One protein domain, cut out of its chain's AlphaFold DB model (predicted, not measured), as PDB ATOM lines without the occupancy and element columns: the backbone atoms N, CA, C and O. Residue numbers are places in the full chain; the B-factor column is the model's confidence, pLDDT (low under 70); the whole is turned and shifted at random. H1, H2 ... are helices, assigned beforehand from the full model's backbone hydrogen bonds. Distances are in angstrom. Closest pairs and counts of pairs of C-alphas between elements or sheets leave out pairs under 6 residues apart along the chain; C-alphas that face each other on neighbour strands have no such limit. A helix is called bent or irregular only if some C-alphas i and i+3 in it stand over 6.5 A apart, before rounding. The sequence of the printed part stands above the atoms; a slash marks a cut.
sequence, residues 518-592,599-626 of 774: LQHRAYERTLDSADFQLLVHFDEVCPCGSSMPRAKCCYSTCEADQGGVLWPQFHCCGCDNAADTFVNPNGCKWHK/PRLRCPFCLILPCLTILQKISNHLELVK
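AT A GLANCE: This is residues 518 to 592 and 599 to 626 of the 774 residues of an uncharacterized protein of Trebouxia sp. A1-2 (UniProt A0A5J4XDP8). Two helices, H4 and H1, run side by side in opposite ways; H2 crosses H4, H3 packs near its start and H5 folds back at its end. Residues 537 to 565 and 571 to 592 are long stretches with no named element, and residues 576 to 582 of the second stick out. The printed part has 103 residues, under half in the five named helices, H1 to H5, with no named strand: all helix, only just compact, close to loose, radius of gyration of the C-alphas 15.2 A, spans 43 by 41 by 25 A.

HOW THE PARTS SIT: Start at the hub, H4, residues 605 to 620, irregular, with C-alphas 606 and 609 7.1 A apart. Its residues 615 to 619 alone touch H1, residues 518 to 527, at a shallow tilt of 10 degrees, opposite ways; the closest C-alphas, Gln 519 and Ile 618, are 6.2 A apart. Its residues 607 to 611 alone touch H2, residues 530 to 536, about perpendicular at 85 degrees, closest C-alphas Phe 532 and Cys 611, 6.8 A. Its residues 606 to 610 alone touch H3, residues 566 to 570, closest C-alphas Phe 570 and Cys 606, 6.6 A. Its residues 614 to 618 alone touch H5, residues 622 to 625, closest C-alphas Lys 617 and Leu 624, 5.3 A. Every O i to N i+4 pair is within hydrogen-bond range in H1 and H3, 2 of 3 in H2 and 10 of 12 in H4; H5 is too short for one.

IN THESE COORDINATES: Find C-alpha 605 at (125.357, -76.806, 210.992); H4 runs 23.9 A to C-alpha 620. H1 runs 14.4 A from C-alpha 518 at (124.534, -103.455, 221.640).

THE WHOLE: Residues 593 to 598 are cut out, leaving C-alphas 592 and 599 15.0 A apart. The link from H2 to H3 is long, 29 residues. Look for pLDDT under 70 in 38 residues, among them 568 to 592.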
ATOM      1  N   LEU A 518     123.463-103.895 222.531       83.88
ATOM      2  CA  LEU A 518     124.534-103.455 221.640       83.88
ATOM      3  C   LEU A 518     124.184-102.135 220.929       83.88
ATOM      4  O   LEU A 518     125.033-101.248 220.861       83.88
ATOM      5  N   GLN A 519     122.935-101.973 220.468       87.44
ATOM      6  CA  GLN A 519     122.436-100.700 219.930       87.44
ATOM      7  C   GLN A 519     122.505 -99.581 220.974       87.44
ATOM      8  O   GLN A 519     122.983 -98.499 220.656       87.44
ATOM      9  N   HIS A 520     122.086 -99.847 222.215       88.81
ATOM     10  CA  HIS A 520     122.088 -98.869 223.307       88.81
ATOM     11  C   HIS A 520     123.506 -98.358 223.599       88.81
ATOM     12  O   HIS A 520     123.749 -97.157 223.539       88.81
ATOM     13  N   ARG A 521     124.471 -99.272 223.778       86.19
ATOM     14  CA  ARG A 521     125.885 -98.926 224.014       86.19
ATOM     15  C   ARG A 521     126.519 -98.155 222.857       86.19
ATOM     16  O   ARG A 521     127.323 -97.259 223.095       86.19
ATOM     17  N   ALA A 522     126.186 -98.510 221.613       85.50
ATOM     18  CA  ALA A 522     126.645 -97.770 220.440       85.50
ATOM     19  C   ALA A 522     126.033 -96.362 220.400       85.50
ATOM     20  O   ALA A 522     126.750 -95.397 220.173       85.50
ATOM     21  N   TYR A 523     124.735 -96.239 220.687       89.12
ATOM     22  CA  TYR A 523     124.004 -94.974 220.725       89.12
ATOM     23  C   TYR A 523     124.542 -94.022 221.807       89.12
ATOM     24  O   TYR A 523     124.839 -92.870 221.501       89.12
ATOM     25  N   GLU A 524     124.743 -94.504 223.039       89.56
ATOM     26  CA  GLU A 524     125.365 -93.748 224.139       89.56
ATOM     27  C   GLU A 524     126.766 -93.257 223.749       89.56
ATOM     28  O   GLU A 524     127.020 -92.055 223.733       89.56
ATOM     29  N   ARG A 525     127.641 -94.170 223.306       86.94
ATOM     30  CA  ARG A 525     129.006 -93.848 222.857       86.94
ATOM     31  C   ARG A 525     129.035 -92.840 221.700       86.94
ATOM     32  O   ARG A 525     129.973 -92.053 221.605       86.94
ATOM     33  N   THR A 526     128.036 -92.862 220.818       86.31
ATOM     34  CA  THR A 526     127.882 -91.871 219.748       86.31
ATOM     35  C   THR A 526     127.463 -90.507 220.299       86.31
ATOM     36  O   THR A 526     128.053 -89.506 219.897       86.31
ATOM     37  N   LEU A 527     126.514 -90.438 221.239       89.31
ATOM     38  CA  LEU A 527     126.124 -89.175 221.882       89.31
ATOM     39  C   LEU A 527     127.256 -88.554 222.715       89.31
ATOM     40  O   LEU A 527     127.388 -87.330 222.730       89.31
ATOM     41  N   ASP A 528     128.084 -89.372 223.363       88.06
ATOM     42  CA  ASP A 528     129.248 -88.930 224.145       88.06
ATOM     43  C   ASP A 528     130.405 -88.394 223.273       88.06
ATOM     44  O   ASP A 528     131.340 -87.779 223.790       88.06
ATOM     45  N   SER A 529     130.369 -88.604 221.950       86.50
ATOM     46  CA  SER A 529     131.409 -88.111 221.039       86.50
ATOM     47  C   SER A 529     131.386 -86.583 220.897       86.50
ATOM     48  O   SER A 529     130.328 -85.948 220.927       86.50
ATOM     49  N   ALA A 530     132.561 -85.976 220.704       84.00
ATOM     50  CA  ALA A 530     132.715 -84.521 220.699       84.00
ATOM     51  C   ALA A 530     131.846 -83.822 219.630       84.00
ATOM     52  O   ALA A 530     131.258 -82.775 219.907       84.00
ATOM     53  N   ASP A 531     131.678 -84.440 218.454       84.75
ATOM     54  CA  ASP A 531     130.820 -83.933 217.371       84.75
ATOM     55  C   ASP A 531     129.338 -83.838 217.781       84.75
ATOM     56  O   ASP A 531     128.632 -82.907 217.390       84.75
ATOM     57  N   PHE A 532     128.853 -84.785 218.590       87.62
ATOM     58  CA  PHE A 532     127.483 -84.783 219.102       87.62
ATOM     59  C   PHE A 532     127.325 -83.841 220.293       87.62
ATOM     60  O   PHE A 532     126.355 -83.084 220.339       87.62
ATOM     61  N   GLN A 533     128.296 -83.808 221.206       88.00
ATOM     62  CA  GLN A 533     128.323 -82.866 222.330       88.00
ATOM     63  C   GLN A 533     128.311 -81.399 221.854       88.00
ATOM     64  O   GLN A 533     127.659 -80.554 222.473       88.00
ATOM     65  N   LEU A 534     128.944 -81.099 220.711       84.31
ATOM     66  CA  LEU A 534     128.888 -79.789 220.046       84.31
ATOM     67  C   LEU A 534     127.456 -79.374 219.653       84.31
ATOM     68  O   LEU A 534     127.115 -78.191 219.702       84.31
ATOM     69  N   LEU A 535     126.623 -80.342 219.254       86.38
ATOM     70  CA  LEU A 535     125.239 -80.124 218.822       86.38
ATOM     71  C   LEU A 535     124.245 -80.138 219.987       86.38
ATOM     72  O   LEU A 535     123.364 -79.283 220.036       86.38
ATOM     73  N   VAL A 536     124.389 -81.073 220.933       88.31
ATOM     74  CA  VAL A 536     123.519 -81.190 222.122       88.31
ATOM     75  C   VAL A 536     123.526 -79.894 222.932       88.31
ATOM     76  O   VAL A 536     122.478 -79.425 223.369       88.31
ATOM     77  N   HIS A 537     124.700 -79.281 223.075       87.38
ATOM     78  CA  HIS A 537     124.901 -78.079 223.877       87.38
ATOM     79  C   HIS A 537     124.947 -76.773 223.053       87.38
ATOM     80  O   HIS A 537     125.405 -75.744 223.553       87.38
ATOM     81  N   PHE A 538     124.496 -76.793 221.793       84.12
ATOM     82  CA  PHE A 538     124.673 -75.708 220.813       84.12
ATOM     83  C   PHE A 538     124.215 -74.320 221.317       84.12
ATOM     84  O   PHE A 538     124.971 -73.345 221.219       84.12
ATOM     85  N   ASP A 539     123.007 -74.234 221.889       87.19
ATOM     86  CA  ASP A 539     122.376 -72.976 222.331       87.19
ATOM     87  C   ASP A 539     122.688 -72.573 223.790       87.19
ATOM     88  O   ASP A 539     122.314 -71.480 224.219       87.19
ATOM     89  N   GLU A 540     123.387 -73.407 224.569       89.31
ATOM     90  CA  GLU A 540     123.722 -73.095 225.967       89.31
ATOM     91  C   GLU A 540     124.665 -71.893 226.090       89.31
ATOM     92  O   GLU A 540     125.530 -71.684 225.243       89.31
ATOM     93  N   VAL A 541     124.587 -71.139 227.191       88.81
ATOM     94  CA  VAL A 541     125.537 -70.048 227.476       88.81
ATOM     95  C   VAL A 541     126.954 -70.607 227.651       88.81
ATOM     96  O   VAL A 541     127.165 -71.583 228.369       88.81
ATOM     97  N   CYS A 542     127.946 -69.994 227.002       86.31
ATOM     98  CA  CYS A 542     129.308 -70.519 227.010       86.31
ATOM     99  C   CYS A 542     129.986 -70.383 228.394       86.31
ATOM    100  O   CYS A 542     130.099 -69.263 228.904       86.31
ATOM    101  N   PRO A 543     130.535 -71.471 228.982       86.94
ATOM    102  CA  PRO A 543     131.136 -71.460 230.323       86.94
ATOM    103  C   PRO A 543     132.406 -70.600 230.463       86.94
ATOM    104  O   PRO A 543     132.882 -70.403 231.574       86.94
ATOM    105  N   CYS A 544     132.933 -70.023 229.377       86.38
ATOM    106  CA  CYS A 544     134.030 -69.048 229.421       86.38
ATOM    107  C   CYS A 544     133.631 -67.659 229.976       86.38
ATOM    108  O   CYS A 544     134.428 -66.725 229.917       86.38
ATOM    109  N   GLY A 545     132.396 -67.495 230.461       82.44
ATOM    110  CA  GLY A 545     131.875 -66.233 230.996       82.44
ATOM    111  C   GLY A 545     131.288 -65.284 229.944       82.44
ATOM    112  O   GLY A 545     130.842 -64.192 230.294       82.44
ATOM    113  N   SER A 546     131.245 -65.673 228.665       84.25
ATOM    114  CA  SER A 546     130.566 -64.883 227.631       84.25
ATOM    115  C   SER A 546     129.058 -65.142 227.641       84.25
ATOM    116  O   SER A 546     128.640 -66.298 227.647       84.25
ATOM    117  N   SER A 547     128.241 -64.101 227.483       86.69
ATOM    118  CA  SER A 547     126.783 -64.209 227.295       86.69
ATOM    119  C   SER A 547     126.350 -64.781 225.930       86.69
ATOM    120  O   SER A 547     125.170 -64.739 225.587       86.69
ATOM    121  N   MET A 548     127.287 -65.307 225.131       84.50
ATOM    122  CA  MET A 548     127.011 -65.924 223.833       84.50
ATOM    123  C   MET A 548     126.780 -67.439 223.960       84.50
ATOM    124  O   MET A 548     127.415 -68.077 224.805       84.50
ATOM    125  N   PRO A 549     125.962 -68.038 223.071       84.62
ATOM    126  CA  PRO A 549     125.845 -69.487 222.952       84.62
ATOM    127  C   PRO A 549     127.187 -70.186 222.691       84.62
ATOM    128  O   PRO A 549     128.040 -69.652 221.971       84.62
ATOM    129  N   ARG A 550     127.350 -71.404 223.220       84.31
ATOM    130  CA  ARG A 550     128.524 -72.282 223.065       84.31
ATOM    131  C   ARG A 550     128.949 -72.394 221.600       84.31
ATOM    132  O   ARG A 550     130.104 -72.081 221.301       84.31
ATOM    133  N   ALA A 551     127.995 -72.660 220.702       77.25
ATOM    134  CA  ALA A 551     128.188 -72.761 219.250       77.25
ATOM    135  C   ALA A 551     128.749 -71.507 218.555       77.25
ATOM    136  O   ALA A 551     129.279 -71.588 217.448       77.25
ATOM    137  N   LYS A 552     128.621 -70.328 219.177       76.69
ATOM    138  CA  LYS A 552     129.127 -69.047 218.646       76.69
ATOM    139  C   LYS A 552     130.424 -68.608 219.337       76.69
ATOM    140  O   LYS A 552     131.106 -67.709 218.845       76.69
ATOM    141  N   CYS A 553     130.785 -69.256 220.444       81.00
ATOM    142  CA  CYS A 553     131.912 -68.896 221.294       81.00
ATOM    143  C   CYS A 553     133.019 -69.968 221.254       81.00
ATOM    144  O   CYS A 553     133.568 -70.211 220.179       81.00
ATOM    145  N   CYS A 554     133.401 -70.570 222.386       79.19
ATOM    146  CA  CYS A 554     134.516 -71.525 222.460       79.19
ATOM    147  C   CYS A 554     134.221 -72.878 221.796       79.19
ATOM    148  O   CYS A 554     135.131 -73.484 221.253       79.19
ATOM    149  N   TYR A 555     132.964 -73.322 221.785       77.19
ATOM    150  CA  TYR A 555     132.545 -74.619 221.236       77.19
ATOM    151  C   TYR A 555     131.985 -74.427 219.826       77.19
ATOM    152  O   TYR A 555     130.831 -74.740 219.548       77.19
ATOM    153  N   SER A 556     132.785 -73.804 218.961       70.94
ATOM    154  CA  SER A 556     132.415 -73.510 217.572       70.94
ATOM    155  C   SER A 556     133.175 -74.352 216.541       70.94
ATOM    156  O   SER A 556     132.739 -74.398 215.392       70.94
ATOM    157  N   THR A 557     134.236 -75.045 216.968       71.81
ATOM    158  CA  THR A 557     134.948 -76.129 216.272       71.81
ATOM    159  C   THR A 557     134.831 -77.437 217.064       71.81
ATOM    160  O   THR A 557     134.470 -77.422 218.241       71.81
ATOM    161  N   CYS A 558     135.151 -78.562 216.422       71.62
ATOM    162  CA  CYS A 558     135.344 -79.865 217.057       71.62
ATOM    163  C   CYS A 558     136.580 -80.519 216.416       71.62
ATOM    164  O   CYS A 558     136.503 -81.093 215.335       71.62
ATOM    165  N   GLU A 559     137.762 -80.317 216.992       67.19
ATOM    166  CA  GLU A 559     139.019 -80.690 216.326       67.19
ATOM    167  C   GLU A 559     139.404 -82.161 216.581       67.19
ATOM    168  O   GLU A 559     138.894 -82.820 217.490       67.19
ATOM    169  N   ALA A 560     140.259 -82.721 215.718       65.31
ATOM    170  CA  ALA A 560     140.559 -84.159 215.709       65.31
ATOM    171  C   ALA A 560     141.284 -84.633 216.982       65.31
ATOM    172  O   ALA A 560     141.082 -85.755 217.443       65.31
ATOM    173  N   ASP A 561     142.100 -83.760 217.570       66.19
ATOM    174  CA  ASP A 561     142.771 -83.936 218.861       66.19
ATOM    175  C   ASP A 561     141.789 -83.926 220.048       66.19
ATOM    176  O   ASP A 561     142.029 -84.581 221.061       66.19
ATOM    177  N   GLN A 562     140.657 -83.235 219.898       65.69
ATOM    178  CA  GLN A 562     139.554 -83.167 220.862       65.69
ATOM    179  C   GLN A 562     138.552 -84.329 220.699       65.69
ATOM    180  O   GLN A 562     137.563 -84.397 221.428       65.69
ATOM    181  N   GLY A 563     138.804 -85.258 219.768       68.00
ATOM    182  CA  GLY A 563     137.947 -86.417 219.502       68.00
ATOM    183  C   GLY A 563     136.835 -86.176 218.477       68.00
ATOM    184  O   GLY A 563     135.919 -86.993 218.390       68.00
ATOM    185  N   GLY A 564     136.895 -85.085 217.704       70.88
ATOM    186  CA  GLY A 564     136.023 -84.872 216.549       70.88
ATOM    187  C   GLY A 564     136.425 -85.761 215.375       70.88
ATOM    188  O   GLY A 564     137.522 -85.621 214.837       70.88
ATOM    189  N   VAL A 565     135.542 -86.663 214.949       72.06
ATOM    190  CA  VAL A 565     135.766 -87.565 213.803       72.06
ATOM    191  C   VAL A 565     135.005 -87.071 212.574       72.06
ATOM    192  O   VAL A 565     135.530 -87.096 211.462       72.06
ATOM    193  N   LEU A 566     133.786 -86.564 212.771       73.94
ATOM    194  CA  LEU A 566     132.922 -86.063 211.704       73.94
ATOM    195  C   LEU A 566     133.354 -84.666 211.255       73.94
ATOM    196  O   LEU A 566     133.392 -84.383 210.056       73.94
ATOM    197  N   TRP A 567     133.707 -83.784 212.192       72.19
ATOM    198  CA  TRP A 567     134.076 -82.409 211.860       72.19
ATOM    199  C   TRP A 567     135.285 -82.310 210.912       72.19
ATOM    200  O   TRP A 567     135.155 -81.622 209.898       72.19
ATOM    201  N   PRO A 568     136.410 -83.032 211.104       67.88
ATOM    202  CA  PRO A 568     137.494 -83.041 210.119       67.88
ATOM    203  C   PRO A 568     137.072 -83.573 208.743       67.88
ATOM    204  O   PRO A 568     137.582 -83.096 207.733       67.88
ATOM    205  N   GLN A 569     136.131 -84.521 208.670       69.50
ATOM    206  CA  GLN A 569     135.659 -85.093 207.402       69.50
ATOM    207  C   GLN A 569     134.770 -84.103 206.625       69.50
ATOM    208  O   GLN A 569     135.008 -83.836 205.446       69.50
ATOM    209  N   PHE A 570     133.772 -83.508 207.288       65.75
ATOM    210  CA  PHE A 570     132.801 -82.601 206.659       65.75
ATOM    211  C   PHE A 570     133.242 -81.121 206.633       65.75
ATOM    212  O   PHE A 570     132.635 -80.314 205.921       65.75
ATOM    213  N   HIS A 571     134.296 -80.749 207.369       58.03
ATOM    214  CA  HIS A 571     134.784 -79.370 207.506       58.03
ATOM    215  C   HIS A 571     136.313 -79.215 207.333       58.03
ATOM    216  O   HIS A 571     136.926 -78.323 207.918       58.03
ATOM    217  N   CYS A 572     136.948 -80.023 206.476       50.28
ATOM    218  CA  CYS A 572     138.335 -79.776 206.059       50.28
ATOM    219  C   CYS A 572     138.419 -78.598 205.062       50.28
ATOM    220  O   CYS A 572     138.222 -78.773 203.858       50.28
ATOM    221  N   CYS A 573     138.704 -77.383 205.540       48.03
ATOM    222  CA  CYS A 573     138.934 -76.204 204.697       48.03
ATOM    223  C   CYS A 573     140.436 -75.939 204.470       48.03
ATOM    224  O   CYS A 573     141.001 -74.987 204.997       48.03
ATOM    225  N   GLY A 574     141.081 -76.759 203.631       46.19
ATOM    226  CA  GLY A 574     142.497 -76.622 203.240       46.19
ATOM    227  C   GLY A 574     142.816 -75.414 202.340       46.19
ATOM    228  O   GLY A 574     143.513 -75.552 201.341       46.19
ATOM    229  N   CYS A 575     142.281 -74.227 202.637       47.25
ATOM    230  CA  CYS A 575     142.331 -73.053 201.761       47.25
ATOM    231  C   CYS A 575     143.614 -72.200 201.856       47.25
ATOM    232  O   CYS A 575     143.561 -71.016 201.532       47.25
ATOM    233  N   ASP A 576     144.747 -72.804 202.232       41.25
ATOM    234  CA  ASP A 576     146.082 -72.175 202.196       41.25
ATOM    235  C   ASP A 576     146.984 -72.698 201.056       41.25
ATOM    236  O   ASP A 576     148.003 -72.076 200.758       41.25
ATOM    237  N   ASN A 577     146.630 -73.795 200.366       43.25
ATOM    238  CA  ASN A 577     147.378 -74.285 199.197       43.25
ATOM    239  C   ASN A 577     146.477 -74.853 198.092       43.25
ATOM    240  O   ASN A 577     145.545 -75.611 198.336       43.25
ATOM    241  N   ALA A 578     146.802 -74.537 196.835       45.00
ATOM    242  CA  ALA A 578     146.034 -74.980 195.663       45.00
ATOM    243  C   ALA A 578     146.312 -76.441 195.230       45.00
ATOM    244  O   ALA A 578     145.693 -76.929 194.284       45.00
ATOM    245  N   ALA A 579     147.249 -77.131 195.888       44.03
ATOM    246  CA  ALA A 579     147.693 -78.476 195.514       44.03
ATOM    247  C   ALA A 579     146.737 -79.594 195.980       44.03
ATOM    248  O   ALA A 579     146.570 -80.588 195.275       44.03
ATOM    249  N   ASP A 580     146.063 -79.422 197.120       43.38
ATOM    250  CA  ASP A 580     145.357 -80.507 197.826       43.38
ATOM    251  C   ASP A 580     143.934 -80.803 197.311       43.38
ATOM    252  O   ASP A 580     143.143 -81.500 197.949       43.38
ATOM    253  N   THR A 581     143.615 -80.348 196.094       45.50
ATOM    254  CA  THR A 581     142.340 -80.625 195.396       45.50
ATOM    255  C   THR A 581     142.072 -82.118 195.149       45.50
ATOM    256  O   THR A 581     140.940 -82.495 194.849       45.50
ATOM    257  N   PHE A 582     143.079 -82.978 195.325       44.09
ATOM    258  CA  PHE A 582     142.946 -84.438 195.293       44.09
ATOM    259  C   PHE A 582     142.429 -85.068 196.599       44.09
ATOM    260  O   PHE A 582     141.959 -86.204 196.552       44.09
ATOM    261  N   VAL A 583     142.518 -84.384 197.748       43.03
ATOM    262  CA  VAL A 583     142.241 -84.989 199.069       43.03
ATOM    263  C   VAL A 583     140.797 -84.757 199.524       43.03
ATOM    264  O   VAL A 583     140.185 -85.663 200.084       43.03
ATOM    265  N   ASN A 584     140.209 -83.592 199.229       43.72
ATOM    266  CA  ASN A 584     138.772 -83.361 199.419       43.72
ATOM    267  C   ASN A 584     138.155 -82.573 198.243       43.72
ATOM    268  O   ASN A 584     138.102 -81.342 198.279       43.72
ATOM    269  N   PRO A 585     137.634 -83.265 197.209       44.28
ATOM    270  CA  PRO A 585     136.958 -82.624 196.077       44.28
ATOM    271  C   PRO A 585     135.624 -81.937 196.427       44.28
ATOM    272  O   PRO A 585     135.097 -81.189 195.609       44.28
ATOM    273  N   ASN A 586     135.059 -82.207 197.612       46.28
ATOM    274  CA  ASN A 586     133.707 -81.815 198.021       46.28
ATOM    275  C   ASN A 586     133.711 -80.959 199.303       46.28
ATOM    276  O   ASN A 586     132.837 -81.108 200.162       46.28
ATOM    277  N   GLY A 587     134.680 -80.045 199.433       48.78
ATOM    278  CA  GLY A 587     134.687 -79.033 200.495       48.78
ATOM    279  C   GLY A 587     133.337 -78.303 200.602       48.78
ATOM    280  O   GLY A 587     132.679 -78.054 199.593       48.78
ATOM    281  N   CYS A 588     132.910 -77.999 201.834       48.59
ATOM    282  CA  CYS A 588     131.515 -77.701 202.200       48.59
ATOM    283  C   CYS A 588     130.693 -76.910 201.152       48.59
ATOM    284  O   CYS A 588     130.887 -75.704 200.964       48.59
ATOM    285  N   LYS A 589     129.698 -77.591 200.551       42.53
ATOM    286  CA  LYS A 589     128.776 -77.093 199.500       42.53
ATOM    287  C   LYS A 589     128.089 -75.752 199.816       42.53
ATOM    288  O   LYS A 589     127.650 -75.068 198.897       42.53
ATOM    289  N   TRP A 590     127.972 -75.372 201.091       43.88
ATOM    290  CA  TRP A 590     127.334 -74.118 201.517       43.88
ATOM    291  C   TRP A 590     128.168 -72.861 201.223       43.88
ATOM    292  O   TRP A 590     127.644 -71.746 201.266       43.88
ATOM    293  N   HIS A 591     129.448 -73.009 200.873       46.62
ATOM    294  CA  HIS A 591     130.294 -71.896 200.456       46.62
ATOM    295  C   HIS A 591     130.028 -71.485 198.995       46.62
ATOM    296  O   HIS A 591     130.807 -71.784 198.090       46.62
ATOM    297  N   LYS A 592     128.946 -70.719 198.768       39.56
ATOM    298  CA  LYS A 592     128.798 -69.888 197.550       39.56
ATOM    299  C   LYS A 592     130.062 -69.008 197.377       39.56
ATOM    300  O   LYS A 592     130.641 -68.598 198.386       39.56
ATOM    301  N   PRO A 599     133.763 -65.722 210.647       44.62
ATOM    302  CA  PRO A 599     135.025 -66.460 210.716       44.62
ATOM    303  C   PRO A 599     134.815 -67.910 210.253       44.62
ATOM    304  O   PRO A 599     134.014 -68.649 210.826       44.62
ATOM    305  N   ARG A 600     135.541 -68.308 209.201       48.56
ATOM    306  CA  ARG A 600     135.251 -69.464 208.317       48.56
ATOM    307  C   ARG A 600     135.492 -70.859 208.927       48.56
ATOM    308  O   ARG A 600     135.629 -71.825 208.189       48.56
ATOM    309  N   LEU A 601     135.546 -70.938 210.253       49.69
ATOM    310  CA  LEU A 601     135.879 -72.119 211.058       49.69
ATOM    311  C   LEU A 601     134.759 -72.482 212.055       49.69
ATOM    312  O   LEU A 601     134.973 -73.299 212.934       49.69
ATOM    313  N   ARG A 602     133.591 -71.819 212.010       50.81
ATOM    314  CA  ARG A 602     132.607 -71.814 213.116       50.81
ATOM    315  C   ARG A 602     131.196 -72.264 212.720       50.81
ATOM    316  O   ARG A 602     130.226 -71.557 212.991       50.81
ATOM    317  N   CYS A 603     131.061 -73.403 212.032       57.59
ATOM    318  CA  CYS A 603     129.778 -73.861 211.477       57.59
ATOM    319  C   CYS A 603     129.322 -75.275 211.927       57.59
ATOM    320  O   CYS A 603     129.345 -76.210 211.123       57.59
ATOM    321  N   PRO A 604     128.797 -75.449 213.162       64.88
ATOM    322  CA  PRO A 604     128.194 -76.716 213.617       64.88
ATOM    323  C   PRO A 604     127.047 -77.244 212.741       64.88
ATOM    324  O   PRO A 604     126.783 -78.442 212.736       64.88
ATOM    325  N   PHE A 605     126.401 -76.391 211.936       68.44
ATOM    326  CA  PHE A 605     125.357 -76.806 210.992       68.44
ATOM    327  C   PHE A 605     125.817 -77.892 210.002       68.44
ATOM    328  O   PHE A 605     124.991 -78.682 209.548       68.44
ATOM    329  N   CYS A 606     127.121 -77.982 209.704       70.12
ATOM    330  CA  CYS A 606     127.685 -79.039 208.862       70.12
ATOM    331  C   CYS A 606     127.559 -80.448 209.477       70.12
ATOM    332  O   CYS A 606     127.497 -81.420 208.728       70.12
ATOM    333  N   LEU A 607     127.481 -80.565 210.810       77.25
ATOM    334  CA  LEU A 607     127.368 -81.846 211.518       77.25
ATOM    335  C   LEU A 607     125.928 -82.358 211.648       77.25
ATOM    336  O   LEU A 607     125.731 -83.558 211.807       77.25
ATOM    337  N   ILE A 608     124.915 -81.486 211.570       82.62
ATOM    338  CA  ILE A 608     123.525 -81.839 211.919       82.62
ATOM    339  C   ILE A 608     123.010 -83.032 211.101       82.62
ATOM    340  O   ILE A 608     122.476 -83.982 211.671       82.62
ATOM    341  N   LEU A 609     123.190 -83.012 209.776       81.00
ATOM    342  CA  LEU A 609     122.734 -84.104 208.910       81.00
ATOM    343  C   LEU A 609     123.556 -85.398 209.107       81.00
ATOM    344  O   LEU A 609     122.924 -86.430 209.346       81.00
ATOM    345  N   PRO A 610     124.909 -85.392 209.097       80.88
ATOM    346  CA  PRO A 610     125.711 -86.562 209.472       80.88
ATOM    347  C   PRO A 610     125.311 -87.187 210.817       80.88
ATOM    348  O   PRO A 610     125.011 -88.380 210.869       80.88
ATOM    349  N   CYS A 611     125.211 -86.387 211.881       85.56
ATOM    350  CA  CYS A 611     124.879 -86.870 213.221       85.56
ATOM    351  C   CYS A 611     123.485 -87.522 213.273       85.56
ATOM    352  O   CYS A 611     123.345 -88.651 213.749       85.56
ATOM    353  N   LEU A 612     122.457 -86.880 212.703       86.75
ATOM    354  CA  LEU A 612     121.116 -87.477 212.597       86.75
ATOM    355  C   LEU A 612     121.125 -88.784 211.786       86.75
ATOM    356  O   LEU A 612     120.451 -89.745 212.161       86.75
ATOM    357  N   THR A 613     121.924 -88.850 210.716       83.69
ATOM    358  CA  THR A 613     122.071 -90.054 209.882       83.69
ATOM    359  C   THR A 613     122.648 -91.225 210.677       83.69
ATOM    360  O   THR A 613     122.176 -92.353 210.541       83.69
ATOM    361  N   ILE A 614     123.656 -90.985 211.521       85.56
ATOM    362  CA  ILE A 614     124.306 -92.034 212.321       85.56
ATOM    363  C   ILE A 614     123.336 -92.602 213.364       85.56
ATOM    364  O   ILE A 614     123.208 -93.822 213.466       85.56
ATOM    365  N   LEU A 615     122.566 -91.759 214.063       88.88
ATOM    366  CA  LEU A 615     121.550 -92.241 215.010       88.88
ATOM    367  C   LEU A 615     120.445 -93.054 214.312       88.88
ATOM    368  O   LEU A 615     120.021 -94.091 214.828       88.88
ATOM    369  N   GLN A 616     120.014 -92.638 213.115       88.25
ATOM    370  CA  GLN A 616     119.064 -93.401 212.296       88.25
ATOM    371  C   GLN A 616     119.638 -94.760 211.862       88.25
ATOM    372  O   GLN A 616     118.948 -95.775 211.981       88.25
ATOM    373  N   LYS A 617     120.906 -94.811 211.422       86.12
ATOM    374  CA  LYS A 617     121.612 -96.067 211.108       86.12
ATOM    375  C   LYS A 617     121.638 -96.998 212.326       86.12
ATOM    376  O   LYS A 617     121.176 -98.128 212.206       86.12
ATOM    377  N   ILE A 618     122.080 -96.520 213.495       87.38
ATOM    378  CA  ILE A 618     122.147 -97.302 214.747       87.38
ATOM    379  C   ILE A 618     120.763 -97.841 215.152       87.38
ATOM    380  O   ILE A 618     120.642 -99.020 215.492       87.38
ATOM    381  N   SER A 619     119.715 -97.014 215.068       88.44
ATOM    382  CA  SER A 619     118.328 -97.411 215.370       88.44
ATOM    383  C   SER A 619     117.792 -98.497 214.423       88.44
ATOM    384  O   SER A 619     117.044 -99.379 214.851       88.44
ATOM    385  N   ASN A 620     118.193 -98.459 213.148       87.12
ATOM    386  CA  ASN A 620     117.769 -99.413 212.123       87.12
ATOM    387  C   ASN A 620     118.557-100.731 212.169       87.12
ATOM    388  O   ASN A 620     117.942-101.787 212.276       87.12
ATOM    389  N   HIS A 621     119.892-100.682 212.088       85.94
ATOM    390  CA  HIS A 621     120.795-101.825 212.272       85.94
ATOM    391  C   HIS A 621     122.251-101.344 212.370       85.94
ATOM    392  O   HIS A 621     122.688-100.558 211.531       85.94
ATOM    393  N   LEU A 622     123.053-101.877 213.304       82.56
ATOM    394  CA  LEU A 622     124.472-101.489 213.441       82.56
ATOM    395  C   LEU A 622     125.290-101.693 212.152       82.56
ATOM    396  O   LEU A 622     126.204-100.926 211.868       82.56
ATOM    397  N   GLU A 623     124.918-102.677 211.333       76.19
ATOM    398  CA  GLU A 623     125.559-102.938 210.036       76.19
ATOM    399  C   GLU A 623     125.451-101.762 209.046       76.19
ATOM    400  O   GLU A 623     126.289-101.605 208.158       76.19
ATOM    401  N   LEU A 624     124.454-100.885 209.203       78.06
ATOM    402  CA  LEU A 624     124.312 -99.679 208.380       78.06
ATOM    403  C   LEU A 624     125.379 -98.617 208.691       78.06
ATOM    404  O   LEU A 624     125.543 -97.685 207.905       78.06
ATOM    405  N   VAL A 625     126.118 -98.784 209.794       73.19
ATOM    406  CA  VAL A 625     127.288 -97.984 210.190       73.19
ATOM    407  C   VAL A 625     128.606 -98.627 209.701       73.19
ATOM    408  O   VAL A 625     129.689 -98.217 210.102       73.19
ATOM    409  N   LYS A 626     128.565 -99.642 208.818       62.91
ATOM    410  CA  LYS A 626     129.776-100.197 208.181       62.91
ATOM    411  C   LYS A 626     130.205 -99.409 206.937       62.91
ATOM    412  O   LYS A 626     129.421 -99.188 206.006       62.91
TER     413      LYS A 626